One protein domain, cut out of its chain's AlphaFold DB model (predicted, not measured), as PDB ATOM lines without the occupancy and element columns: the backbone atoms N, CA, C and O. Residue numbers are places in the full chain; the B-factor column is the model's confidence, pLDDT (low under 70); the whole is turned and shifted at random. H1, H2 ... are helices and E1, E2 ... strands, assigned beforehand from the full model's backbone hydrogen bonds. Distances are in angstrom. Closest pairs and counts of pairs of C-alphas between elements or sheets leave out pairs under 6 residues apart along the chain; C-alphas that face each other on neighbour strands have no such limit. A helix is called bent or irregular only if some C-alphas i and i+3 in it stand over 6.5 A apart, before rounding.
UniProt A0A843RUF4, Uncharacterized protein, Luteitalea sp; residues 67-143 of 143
ATOM      1  N   GLU A  67      23.562  49.838 -40.808       42.50
ATOM      2  CA  GLU A  67      22.412  48.970 -41.172       42.50
ATOM      3  C   GLU A  67      22.098  47.845 -40.174       42.50
ATOM      4  O   GLU A  67      21.049  47.215 -40.260       42.50
ATOM      5  N   TRP A  68      22.953  47.619 -39.173       46.84
ATOM      6  CA  TRP A  68      22.881  46.403 -38.345       46.84
ATOM      7  C   TRP A  68      22.624  46.660 -36.853       46.84
ATOM      8  O   TRP A  68      22.548  45.712 -36.074       46.84
ATOM      9  N   ARG A  69      22.478  47.930 -36.444       45.31
ATOM     10  CA  ARG A  69      22.303  48.345 -35.036       45.31
ATOM     11  C   ARG A  69      21.030  47.804 -34.376       45.31
ATOM     12  O   ARG A  69      21.046  47.575 -33.177       45.31
ATOM     13  N   GLU A  70      19.958  47.577 -35.134       45.81
ATOM     14  CA  GLU A  70      18.658  47.170 -34.569       45.81
ATOM     15  C   GLU A  70      18.437  45.648 -34.522       45.81
ATOM     16  O   GLU A  70      17.513  45.187 -33.860       45.81
ATOM     17  N   GLN A  71      19.271  44.855 -35.203       48.94
ATOM     18  CA  GLN A  71      19.078  43.399 -35.328       48.94
ATOM     19  C   GLN A  71      20.146  42.569 -34.611       48.94
ATOM     20  O   GLN A  71      20.037  41.344 -34.561       48.94
ATOM     21  N   MET A  72      21.189  43.206 -34.074       52.75
ATOM     22  CA  MET A  72      22.235  42.488 -33.358       52.75
ATOM     23  C   MET A  72      21.847  42.299 -31.893       52.75
ATOM     24  O   MET A  72      21.392  43.243 -31.247       52.75
ATOM     25  N   PRO A  73      22.017  41.086 -31.357       62.75
ATOM     26  CA  PRO A  73      21.629  40.813 -29.991       62.75
ATOM     27  C   PRO A  73      22.517  41.598 -29.019       62.75
ATOM     28  O   PRO A  73      23.721  41.738 -29.229       62.75
ATOM     29  N   HIS A  74      21.908  42.115 -27.957       76.00
ATOM     30  CA  HIS A  74      22.579  42.891 -26.922       76.00
ATOM     31  C   HIS A  74      22.707  42.045 -25.656       76.00
ATOM     32  O   HIS A  74      21.719  41.474 -25.192       76.00
ATOM     33  N   ASN A  75      23.910  41.972 -25.087       79.12
ATOM     34  CA  ASN A  75      24.140  41.239 -23.851       79.12
ATOM     35  C   ASN A  75      23.527  42.070 -22.726       79.12
ATOM     36  O   ASN A  75      24.024  43.168 -22.486       79.12
ATOM     37  N   PRO A  76      22.503  41.572 -22.013       80.50
ATOM     38  CA  PRO A  76      21.804  42.354 -20.995       80.50
ATOM     39  C   PRO A  76      22.696  42.744 -19.810       80.50
ATOM     40  O   PRO A  76      22.318  43.602 -19.023       80.50
ATOM     41  N   ASN A  77      23.866  42.114 -19.669       84.44
ATOM     42  CA  ASN A  77      24.862  42.448 -18.656       84.44
ATOM     43  C   ASN A  77      25.947  43.403 -19.180       84.44
ATOM     44  O   ASN A  77      26.970  43.546 -18.524       84.44
ATOM     45  N   CYS A  78      25.803  43.971 -20.379       86.38
ATOM     46  CA  CYS A  78      26.786  44.869 -20.974       86.38
ATOM     47  C   CYS A  78      26.227  46.292 -21.071       86.38
ATOM     48  O   CYS A  78      25.322  46.541 -21.851       86.38
ATOM     49  N   ASP A  79      26.850  47.241 -20.381       87.50
ATOM     50  CA  ASP A  79      26.468  48.659 -20.360       87.50
ATOM     51  C   ASP A  79      26.839  49.408 -21.654       87.50
ATOM     52  O   ASP A  79      26.535  50.585 -21.817       87.50
ATOM     53  N   GLY A  80      27.557  48.756 -22.573       83.50
ATOM     54  CA  GLY A  80      28.026  49.373 -23.809       83.50
ATOM     55  C   GLY A  80      26.952  49.468 -24.895       83.50
ATOM     56  O   GLY A  80      26.497  48.445 -25.408       83.50
ATOM     57  N   ASP A  81      26.681  50.688 -25.364       73.94
ATOM     58  CA  ASP A  81      25.762  50.990 -26.481       73.94
ATOM     59  C   ASP A  81      26.165  50.341 -27.821       73.94
ATOM     60  O   ASP A  81      25.371  50.248 -28.756       73.94
ATOM     61  N   HIS A  82      27.409  49.865 -27.922       69.88
ATOM     62  CA  HIS A  82      27.953  49.185 -29.101       69.88
ATOM     63  C   HIS A  82      27.977  47.653 -28.962       69.88
ATOM     64  O   HIS A  82      28.643  46.973 -29.749       69.88
ATOM     65  N   CYS A  83      27.304  47.092 -27.952       77.19
ATOM     66  CA  CYS A  83      27.267  45.650 -27.738       77.19
ATOM     67  C   CYS A  83      26.454  44.954 -28.836       77.19
ATOM     68  O   CYS A  83      25.355  45.379 -29.183       77.19
ATOM     69  N   ARG A  84      27.026  43.881 -29.386       73.50
ATOM     70  CA  ARG A  84      26.491  43.132 -30.536       73.50
ATOM     71  C   ARG A  84      26.518  41.615 -30.318       73.50
ATOM     72  O   ARG A  84      26.581  40.851 -31.277       73.50
ATOM     73  N   VAL A  85      26.563  41.179 -29.062       65.19
ATOM     74  CA  VAL A  85      26.559  39.762 -28.674       65.19
ATOM     75  C   VAL A  85      25.425  39.512 -27.687       65.19
ATOM     76  O   VAL A  85      25.248  40.311 -26.785       65.19
ATOM     77  N   GLU A  86      24.673  38.417 -27.822       61.06
ATOM     78  CA  GLU A  86      23.536  38.093 -26.931       61.06
ATOM     79  C   GLU A  86      23.978  37.671 -25.530       61.06
ATOM     80  O   GLU A  86      23.338  37.956 -24.522       61.06
ATOM     81  N   THR A  87      25.092  36.951 -25.478       68.75
ATOM     82  CA  THR A  87      25.660  36.361 -24.272       68.75
ATOM     83  C   THR A  87      27.180  36.418 -24.369       68.75
ATOM     84  O   THR A  87      27.745  36.627 -25.445       68.75
ATOM     85  N   GLY A  88      27.867  36.259 -23.242       78.94
ATOM     86  CA  GLY A  88      29.325  36.222 -23.208       78.94
ATOM     87  C   GLY A  88      29.897  36.821 -21.938       78.94
ATOM     88  O   GLY A  88      29.192  37.460 -21.157       78.94
ATOM     89  N   GLU A  89      31.195  36.596 -21.754       83.81
ATOM     90  CA  GLU A  89      31.943  37.164 -20.641       83.81
ATOM     91  C   GLU A  89      31.929  38.691 -20.724       83.81
ATOM     92  O   GLU A  89      32.254  39.286 -21.758       83.81
ATOM     93  N   VAL A  90      31.568  39.309 -19.607       87.88
ATOM     94  CA  VAL A  90      31.656  40.747 -19.394       87.88
ATOM     95  C   VAL A  90      32.576  41.016 -18.214       87.88
ATOM     96  O   VAL A  90      32.757  40.170 -17.332       87.88
ATOM     97  N   ARG A  91      33.212  42.181 -18.228       89.62
ATOM     98  CA  ARG A  91      34.187  42.578 -17.219       89.62
ATOM     99  C   ARG A  91      33.977  44.012 -16.783       89.62
ATOM    100  O   ARG A  91      33.467  44.834 -17.540       89.62
ATOM    101  N   VAL A  92      34.410  44.293 -15.564       92.44
ATOM    102  CA  VAL A  92      34.347  45.617 -14.956       92.44
ATOM    103  C   VAL A  92      35.399  46.522 -15.599       92.44
ATOM    104  O   VAL A  92      36.594  46.226 -15.567       92.44
ATOM    105  N   TYR A  93      34.950  47.637 -16.170       90.94
ATOM    106  CA  TYR A  93      35.775  48.730 -16.662       90.94
ATOM    107  C   TYR A  93      35.683  49.914 -15.685       90.94
ATOM    108  O   TYR A  93      34.614  50.515 -15.556       90.94
ATOM    109  N   PRO A  94      36.766  50.274 -14.981       89.25
ATOM    110  CA  PRO A  94      36.765  51.418 -14.078       89.25
ATOM    111  C   PRO A  94      36.776  52.745 -14.854       89.25
ATOM    112  O   PRO A  94      37.694  53.009 -15.626       89.25
ATOM    113  N   LEU A  95      35.792  53.612 -14.600       81.12
ATOM    114  CA  LEU A  95      35.710  54.966 -15.174       81.12
ATOM    115  C   LEU A  95      36.445  56.026 -14.334       81.12
ATOM    116  O   LEU A  95      36.514  57.194 -14.709       81.12
ATOM    117  N   GLY A  96      36.983  55.636 -13.175       72.31
ATOM    118  CA  GLY A  96      37.484  56.576 -12.174       72.31
ATOM    119  C   GLY A  96      36.356  57.193 -11.334       72.31
ATOM    120  O   GLY A  96      35.174  56.936 -11.548       72.31
ATOM    121  N   ALA A  97      36.728  57.952 -10.294       69.00
ATOM    122  CA  ALA A  97      35.805  58.586  -9.334       69.00
ATOM    123  C   ALA A  97      34.767  57.647  -8.663       69.00
ATOM    124  O   ALA A  97      33.769  58.114  -8.119       69.00
ATOM    125  N   GLY A  98      35.016  56.332  -8.664       71.19
ATOM    126  CA  GLY A  98      34.130  55.317  -8.083       71.19
ATOM    127  C   GLY A  98      33.044  54.784  -9.024       71.19
ATOM    128  O   GLY A  98      32.224  53.985  -8.579       71.19
ATOM    129  N   GLY A  99      33.027  55.196 -10.298       83.62
ATOM    130  CA  GLY A  99      32.131  54.651 -11.321       83.62
ATOM    131  C   GLY A  99      32.753  53.480 -12.084       83.62
ATOM    132  O   GLY A  99      33.954  53.482 -12.353       83.62
ATOM    133  N   ASN A 100      31.920  52.511 -12.469       90.94
ATOM    134  CA  ASN A 100      32.303  51.355 -13.278       90.94
ATOM    135  C   ASN A 100      31.287  51.138 -14.408       90.94
ATOM    136  O   ASN A 100      30.106  51.425 -14.223       90.94
ATOM    137  N   LEU A 101      31.750  50.579 -15.524       90.75
ATOM    138  CA  LEU A 101      30.913  49.961 -16.553       90.75
ATOM    139  C   LEU A 101      31.130  48.452 -16.547       90.75
ATOM    140  O   LEU A 101      32.225  47.977 -16.253       90.75
ATOM    141  N   ILE A 102      30.117  47.694 -16.930       93.50
ATOM    142  CA  ILE A 102      30.216  46.268 -17.203       93.50
ATOM    143  C   ILE A 102      30.231  46.091 -18.715       93.50
ATOM    144  O   ILE A 102      29.235  46.336 -19.383       93.50
ATOM    145  N   LEU A 103      31.362  45.698 -19.294       86.06
ATOM    146  CA  LEU A 103      31.543  45.700 -20.747       86.06
ATOM    147  C   LEU A 103      31.915  44.314 -21.270       86.06
ATOM    148  O   LEU A 103      32.704  43.592 -20.662       86.06
ATOM    149  N   CYS A 104      31.390  43.950 -22.441       83.69
ATOM    150  CA  CYS A 104      31.915  42.831 -23.224       83.69
ATOM    151  C   CYS A 104      33.258  43.212 -23.869       83.69
ATOM    152  O   CYS A 104      33.601  44.392 -23.950       83.69
ATOM    153  N   ILE A 105      34.005  42.234 -24.390       81.75
ATOM    154  CA  ILE A 105      35.348  42.471 -24.954       81.75
ATOM    155  C   ILE A 105      35.378  43.560 -26.040       81.75
ATOM    156  O   ILE A 105      36.326  44.342 -26.104       81.75
ATOM    157  N   ALA A 106      34.334  43.643 -26.870       75.88
ATOM    158  CA  ALA A 106      34.240  44.636 -27.936       75.88
ATOM    159  C   ALA A 106      34.014  46.051 -27.378       75.88
ATOM    160  O   ALA A 106      34.730  46.980 -27.748       75.88
ATOM    161  N   CYS A 107      33.070  46.211 -26.447       80.88
ATOM    162  CA  CYS A 107      32.805  47.498 -25.802       80.88
ATOM    163  C   CYS A 107      33.978  47.950 -24.920       80.88
ATOM    164  O   CYS A 107      34.300  49.130 -24.885       80.88
ATOM    165  N   PHE A 108      34.678  47.014 -24.281       84.94
ATOM    166  CA  PHE A 108      35.871  47.298 -23.487       84.94
ATOM    167  C   PHE A 108      37.011  47.853 -24.354       84.94
ATOM    168  O   PHE A 108      37.660  48.836 -24.002       84.94
ATOM    169  N   ALA A 109      37.241  47.248 -25.526       78.19
ATOM    170  CA  ALA A 109      38.215  47.750 -26.493       78.19
ATOM    171  C   ALA A 109      37.816  49.129 -27.044       78.19
ATOM    172  O   ALA A 109      38.679  49.987 -27.248       78.19
ATOM    173  N   HIS A 110      36.515  49.355 -27.255       79.56
ATOM    174  CA  HIS A 110      35.990  50.656 -27.659       79.56
ATOM    175  C   HIS A 110      36.296  51.746 -26.622       79.56
ATOM    176  O   HIS A 110      36.788  52.811 -26.995       79.56
ATOM    177  N   GLU A 111      36.071  51.466 -25.338       83.19
ATOM    178  CA  GLU A 111      36.309  52.423 -24.251       83.19
ATOM    179  C   GLU A 111      37.798  52.763 -24.096       83.19
ATOM    180  O   GLU A 111      38.173  53.935 -24.065       83.19
ATOM    181  N   ASN A 112      38.678  51.756 -24.146       81.31
ATOM    182  CA  ASN A 112      40.129  51.982 -24.165       81.31
ATOM    183  C   ASN A 112      40.560  52.871 -25.344       81.31
ATOM    184  O   ASN A 112      41.421  53.740 -25.195       81.31
ATOM    185  N   ARG A 113      39.956  52.687 -26.527       79.94
ATOM    186  CA  ARG A 113      40.226  53.533 -27.699       79.94
ATOM    187  C   ARG A 113      39.754  54.968 -27.476       79.94
ATOM    188  O   ARG A 113      40.465  55.897 -27.855       79.94
ATOM    189  N   TYR A 114      38.580  55.159 -26.875       79.94
ATOM    190  CA  TYR A 114      38.101  56.487 -26.493       79.94
ATOM    191  C   TYR A 114      39.087  57.160 -25.527       79.94
ATOM    192  O   TYR A 114      39.555  58.260 -25.819       79.94
ATOM    193  N   HIS A 115      39.502  56.467 -24.464       81.50
ATOM    194  CA  HIS A 115      40.500  56.951 -23.505       81.50
ATOM    195  C   HIS A 115      41.832  57.311 -24.180       81.50
ATOM    196  O   HIS A 115      42.370  58.391 -23.948       81.50
ATOM    197  N   TYR A 116      42.342  56.459 -25.075       77.62
ATOM    198  CA  TYR A 116      43.547  56.746 -25.862       77.62
ATOM    199  C   TYR A 116      43.416  58.045 -26.661       77.62
ATOM    200  O   TYR A 116      44.245  58.945 -26.527       77.62
ATOM    201  N   ASN A 117      42.351  58.165 -27.456       76.31
ATOM    202  CA  ASN A 117      42.127  59.340 -28.293       76.31
ATOM    203  C   ASN A 117      42.002  60.608 -27.438       76.31
ATOM    204  O   ASN A 117      42.641  61.614 -27.741       76.31
ATOM    205  N   ARG A 118      41.258  60.553 -26.327       79.00
ATOM    206  CA  ARG A 118      41.102  61.686 -25.402       79.00
ATOM    207  C   ARG A 118      42.404  62.064 -24.711       79.00
ATOM    208  O   ARG A 118      42.705  63.254 -24.607       79.00
ATOM    209  N   GLY A 119      43.205  61.087 -24.293       81.88
ATOM    210  CA  GLY A 119      44.537  61.315 -23.737       81.88
ATOM    211  C   GLY A 119      45.446  62.063 -24.713       81.88
ATOM    212  O   GLY A 119      46.103  63.031 -24.323       81.88
ATOM    213  N   HIS A 120      45.415  61.688 -25.994       77.56
ATOM    214  CA  HIS A 120      46.152  62.378 -27.054       77.56
ATOM    215  C   HIS A 120      45.616  63.782 -27.352       77.56
ATOM    216  O   HIS A 120      46.399  64.729 -27.401       77.56
ATOM    217  N   GLU A 121      44.300  63.942 -27.512       82.06
ATOM    218  CA  GLU A 121      43.655  65.236 -27.782       82.06
ATOM    219  C   GLU A 121      43.913  66.263 -26.675       82.06
ATOM    220  O   GLU A 121      44.073  67.454 -26.942       82.06
ATOM    221  N   THR A 122      43.941  65.807 -25.424       86.94
ATOM    222  CA  THR A 122      44.127  66.671 -24.250       86.94
ATOM    223  C   THR A 122      45.592  66.835 -23.846       86.94
ATOM    224  O   THR A 122      45.896  67.688 -23.010       86.94
ATOM    225  N   GLY A 123      46.501  66.039 -24.420       88.56
ATOM    226  CA  GLY A 123      47.907  65.979 -24.015       88.56
ATOM    227  C   GLY A 123      48.109  65.443 -22.594       88.56
ATOM    228  O   GLY A 123      49.110  65.771 -21.958       88.56
ATOM    229  N   ARG A 124      47.150  64.668 -22.072       86.94
ATOM    230  CA  ARG A 124      47.131  64.143 -20.698       86.94
ATOM    231  C   ARG A 124      46.745  62.661 -20.672       86.94
ATOM    232  O   ARG A 124      45.669  62.322 -20.194       86.94
ATOM    233  N   PRO A 125      47.588  61.761 -21.192       79.19
ATOM    234  CA  PRO A 125      47.277  60.331 -21.227       79.19
ATOM    235  C   PRO A 125      47.043  59.724 -19.833       79.19
ATOM    236  O   PRO A 125      46.217  58.828 -19.703       79.19
ATOM    237  N   ASP A 126      47.690  60.250 -18.789       82.81
ATOM    238  CA  ASP A 126      47.544  59.751 -17.414       82.81
ATOM    239  C   ASP A 126      46.142  59.993 -16.820       82.81
ATOM    240  O   ASP A 126      45.702  59.234 -15.955       82.81
ATOM    241  N   ASP A 127      45.415  61.006 -17.311       85.25
ATOM    242  CA  ASP A 127      44.027  61.288 -16.908       85.25
ATOM    243  C   ASP A 127      43.030  60.302 -17.560       85.25
ATOM    244  O   ASP A 127      41.868  60.239 -17.159       85.25
ATOM    245  N   TRP A 128      43.475  59.522 -18.555       80.75
ATOM    246  CA  TRP A 128      42.660  58.600 -19.353       80.75
ATOM    247  C   TRP A 128      43.283  57.195 -19.387       80.75
ATOM    248  O   TRP A 128      43.673  56.709 -20.454       80.75
ATOM    249  N   PRO A 129      43.394  56.513 -18.231       77.81
ATOM    250  CA  PRO A 129      44.098  55.242 -18.139       77.81
ATOM    251  C   PRO A 129      43.408  54.158 -18.966       77.81
ATOM    252  O   PRO A 129      42.181  54.113 -19.072       77.81
ATOM    253  N   HIS A 130      44.220  53.262 -19.526       81.94
ATOM    254  CA  HIS A 130      43.748  52.063 -20.212       81.94
ATOM    255  C   HIS A 130      43.721  50.885 -19.265       81.94
ATOM    256  O   HIS A 130      44.575  50.743 -18.388       81.94
ATOM    257  N   VAL A 131      42.775  49.989 -19.500       85.06
ATOM    258  CA  VAL A 131      42.594  48.803 -18.675       85.06
ATOM    259  C   VAL A 131      42.826  47.565 -19.529       85.06
ATOM    260  O   VAL A 131      42.372  47.463 -20.667       85.06
ATOM    261  N   ASN A 132      43.570  46.598 -18.999       82.12
ATOM    262  CA  ASN A 132      43.798  45.343 -19.699       82.12
ATOM    263  C   ASN A 132      42.624  44.393 -19.438       82.12
ATOM    264  O   ASN A 132      42.393  43.987 -18.301       82.12
ATOM    265  N   TRP A 133      41.923  44.000 -20.507       82.50
ATOM    266  CA  TRP A 133      40.806  43.054 -20.451       82.50
ATOM    267  C   TRP A 133      41.141  41.804 -19.637       82.50
ATOM    268  O   TRP A 133      40.356  41.405 -18.790       82.50
ATOM    269  N   ASN A 134      42.309  41.191 -19.858       79.44
ATOM    270  CA  ASN A 134      42.642  39.891 -19.270       79.44
ATOM    271  C   ASN A 134      42.837  39.964 -17.749       79.44
ATOM    272  O   ASN A 134      42.644  38.954 -17.070       79.44
ATOM    273  N   THR A 135      43.191  41.139 -17.226       82.31
ATOM    274  CA  THR A 135      43.364  41.393 -15.789       82.31
ATOM    275  C   THR A 135      42.168  42.107 -15.164       82.31
ATOM    276  O   THR A 135      42.125  42.236 -13.946       82.31
ATOM    277  N   ALA A 136      41.221  42.589 -15.974       86.31
ATOM    278  CA  ALA A 136      39.992  43.202 -15.492       86.31
ATOM    279  C   ALA A 136      39.104  42.163 -14.798       86.31
ATOM    280  O   ALA A 136      39.103  40.980 -15.157       86.31
ATOM    281  N   GLU A 137      38.352  42.617 -13.804       92.56
ATOM    282  CA  GLU A 137      37.486  41.773 -12.991       92.56
ATOM    283  C   GLU A 137      36.314  41.223 -13.815       92.56
ATOM    284  O   GLU A 137      35.709  41.952 -14.597       92.56
ATOM    285  N   LYS A 138      35.990  39.937 -13.648       91.56
ATOM    286  CA  LYS A 138      34.832  39.309 -14.299       91.56
ATOM    287  C   LYS A 138      33.529  39.707 -13.617       91.56
ATOM    288  O   LYS A 138      33.491  39.854 -12.401       91.56
ATOM    289  N   TYR A 139      32.462  39.814 -14.405       88.31
ATOM    290  CA  TYR A 139      31.119  40.079 -13.906       88.31
ATOM    291  C   TYR A 139      30.105  39.021 -14.399       88.31
ATOM    292  O   TYR A 139      30.144  38.657 -15.579       88.31
ATOM    293  N   PRO A 140      29.173  38.553 -13.542       83.56
ATOM    294  CA  PRO A 140      29.122  38.803 -12.097       83.56
ATOM    295  C   PRO A 140      30.345  38.200 -11.385       83.56
ATOM    296  O   PRO A 140      30.970  37.279 -11.910       83.56
ATOM    297  N   GLN A 141      30.700  38.733 -10.212       72.44
ATOM    298  CA  GLN A 141      31.754  38.141  -9.386       72.44
ATOM    299  C   GLN A 141      31.349  36.700  -9.048       72.44
ATOM    300  O   GLN A 141      30.320  36.476  -8.405       72.44
ATOM    301  N   GLU A 142      32.125  35.722  -9.512       63.34
ATOM    302  CA  GLU A 142      31.994  34.346  -9.035       63.34
ATOM    303  C   GLU A 142      32.420  34.349  -7.558       63.34
ATOM    304  O   GLU A 142      33.547  34.738  -7.244       63.34
ATOM    305  N   GLY A 143      31.471  34.048  -6.665       46.53
ATOM    306  CA  GLY A 143      31.657  34.089  -5.209       46.53
ATOM    307  C   GLY A 143      32.588  33.017  -4.659       46.53
ATOM    308  O   GLY A 143      32.771  31.973  -5.324       46.53
TER     309      GLY A 143
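What this domain is: This is residues 67 to 143 of the 143 residues of an uncharacterized protein of Luteitalea sp (UniProt A0A843RUF4). One long helix, H1, and a hairpin of two strands, E1 and E2, make a narrow V that is joined where E2 passes into H1, and long unnamed stretches of chain lie about it. The stretch before E1 loops round near the joined end of the V, and the stretch after H1 folds back from the helix's far end toward E1, where residues 138 to 139 pair with its first residues. The printed part has 77 residues, with the named elements in the order E1, E2, H1; the sheet E1 - E2 is antiparallel, the class is mixed, helices and strands, and under half of the residues are in named elements. The whole is flat and only just compact, close to loose, with a radius of gyration of the C-alphas of 13.4 A and spans of 40 by 38 by 20 A.

Where its parts are: Residues 67 to 89 hold no named element. E1 is residues 90 to 96, begins with C-alpha 90 at (31.656, 40.747, -19.394) and is 18.3 A from first to last C-alpha. E2 is residues 99 to 104, 16.8 A long, with C-alpha 99 at (32.131, 54.651, -11.321). H1 is residues 105 to 122, 25.8 A long, and ends with C-alpha 122 at (44.127, 66.671, -24.250). Residues 123 to 143 again hold no named element.

How they stand to each other: E1 and E2 form a hairpin of antiparallel neighbour strands, with 150 degrees between their directions. The C-alphas of Val 90 and Cys 104 face each other at 4.4 A. Across the pair, N 93 and O 101 are within hydrogen-bond range at 2.7 A, and N 103 and O 91 at 2.9 A. Residues 90 to 91 of E1 also pair, antiparallel, with residues 138 to 139. E1 and H1 have 3 pairs of C-alphas within 8 A, the closest being those of Val 90 and Ile 105 at 6.9 A, and their centres are 12.6 A apart. E2 and H1 are near each other, with 8 pairs of C-alphas within 10 A. In H1, which is not bent, every O i to N i+4 pair is within hydrogen-bond range.

The domain as a whole: The two C-alphas farthest apart are those of Gly 123 and Gly 143, at 40.4 A; Gly 143 is the chain's last residue. The printed part has no cut, and the links E1 to E2 and E2 to H1 are tight. The mean pLDDT of the printed part is 77.9, and it is under 70 in residues 67 to 73, residue 82, residues 85 to 87, residue 97 and residues 142 to 143.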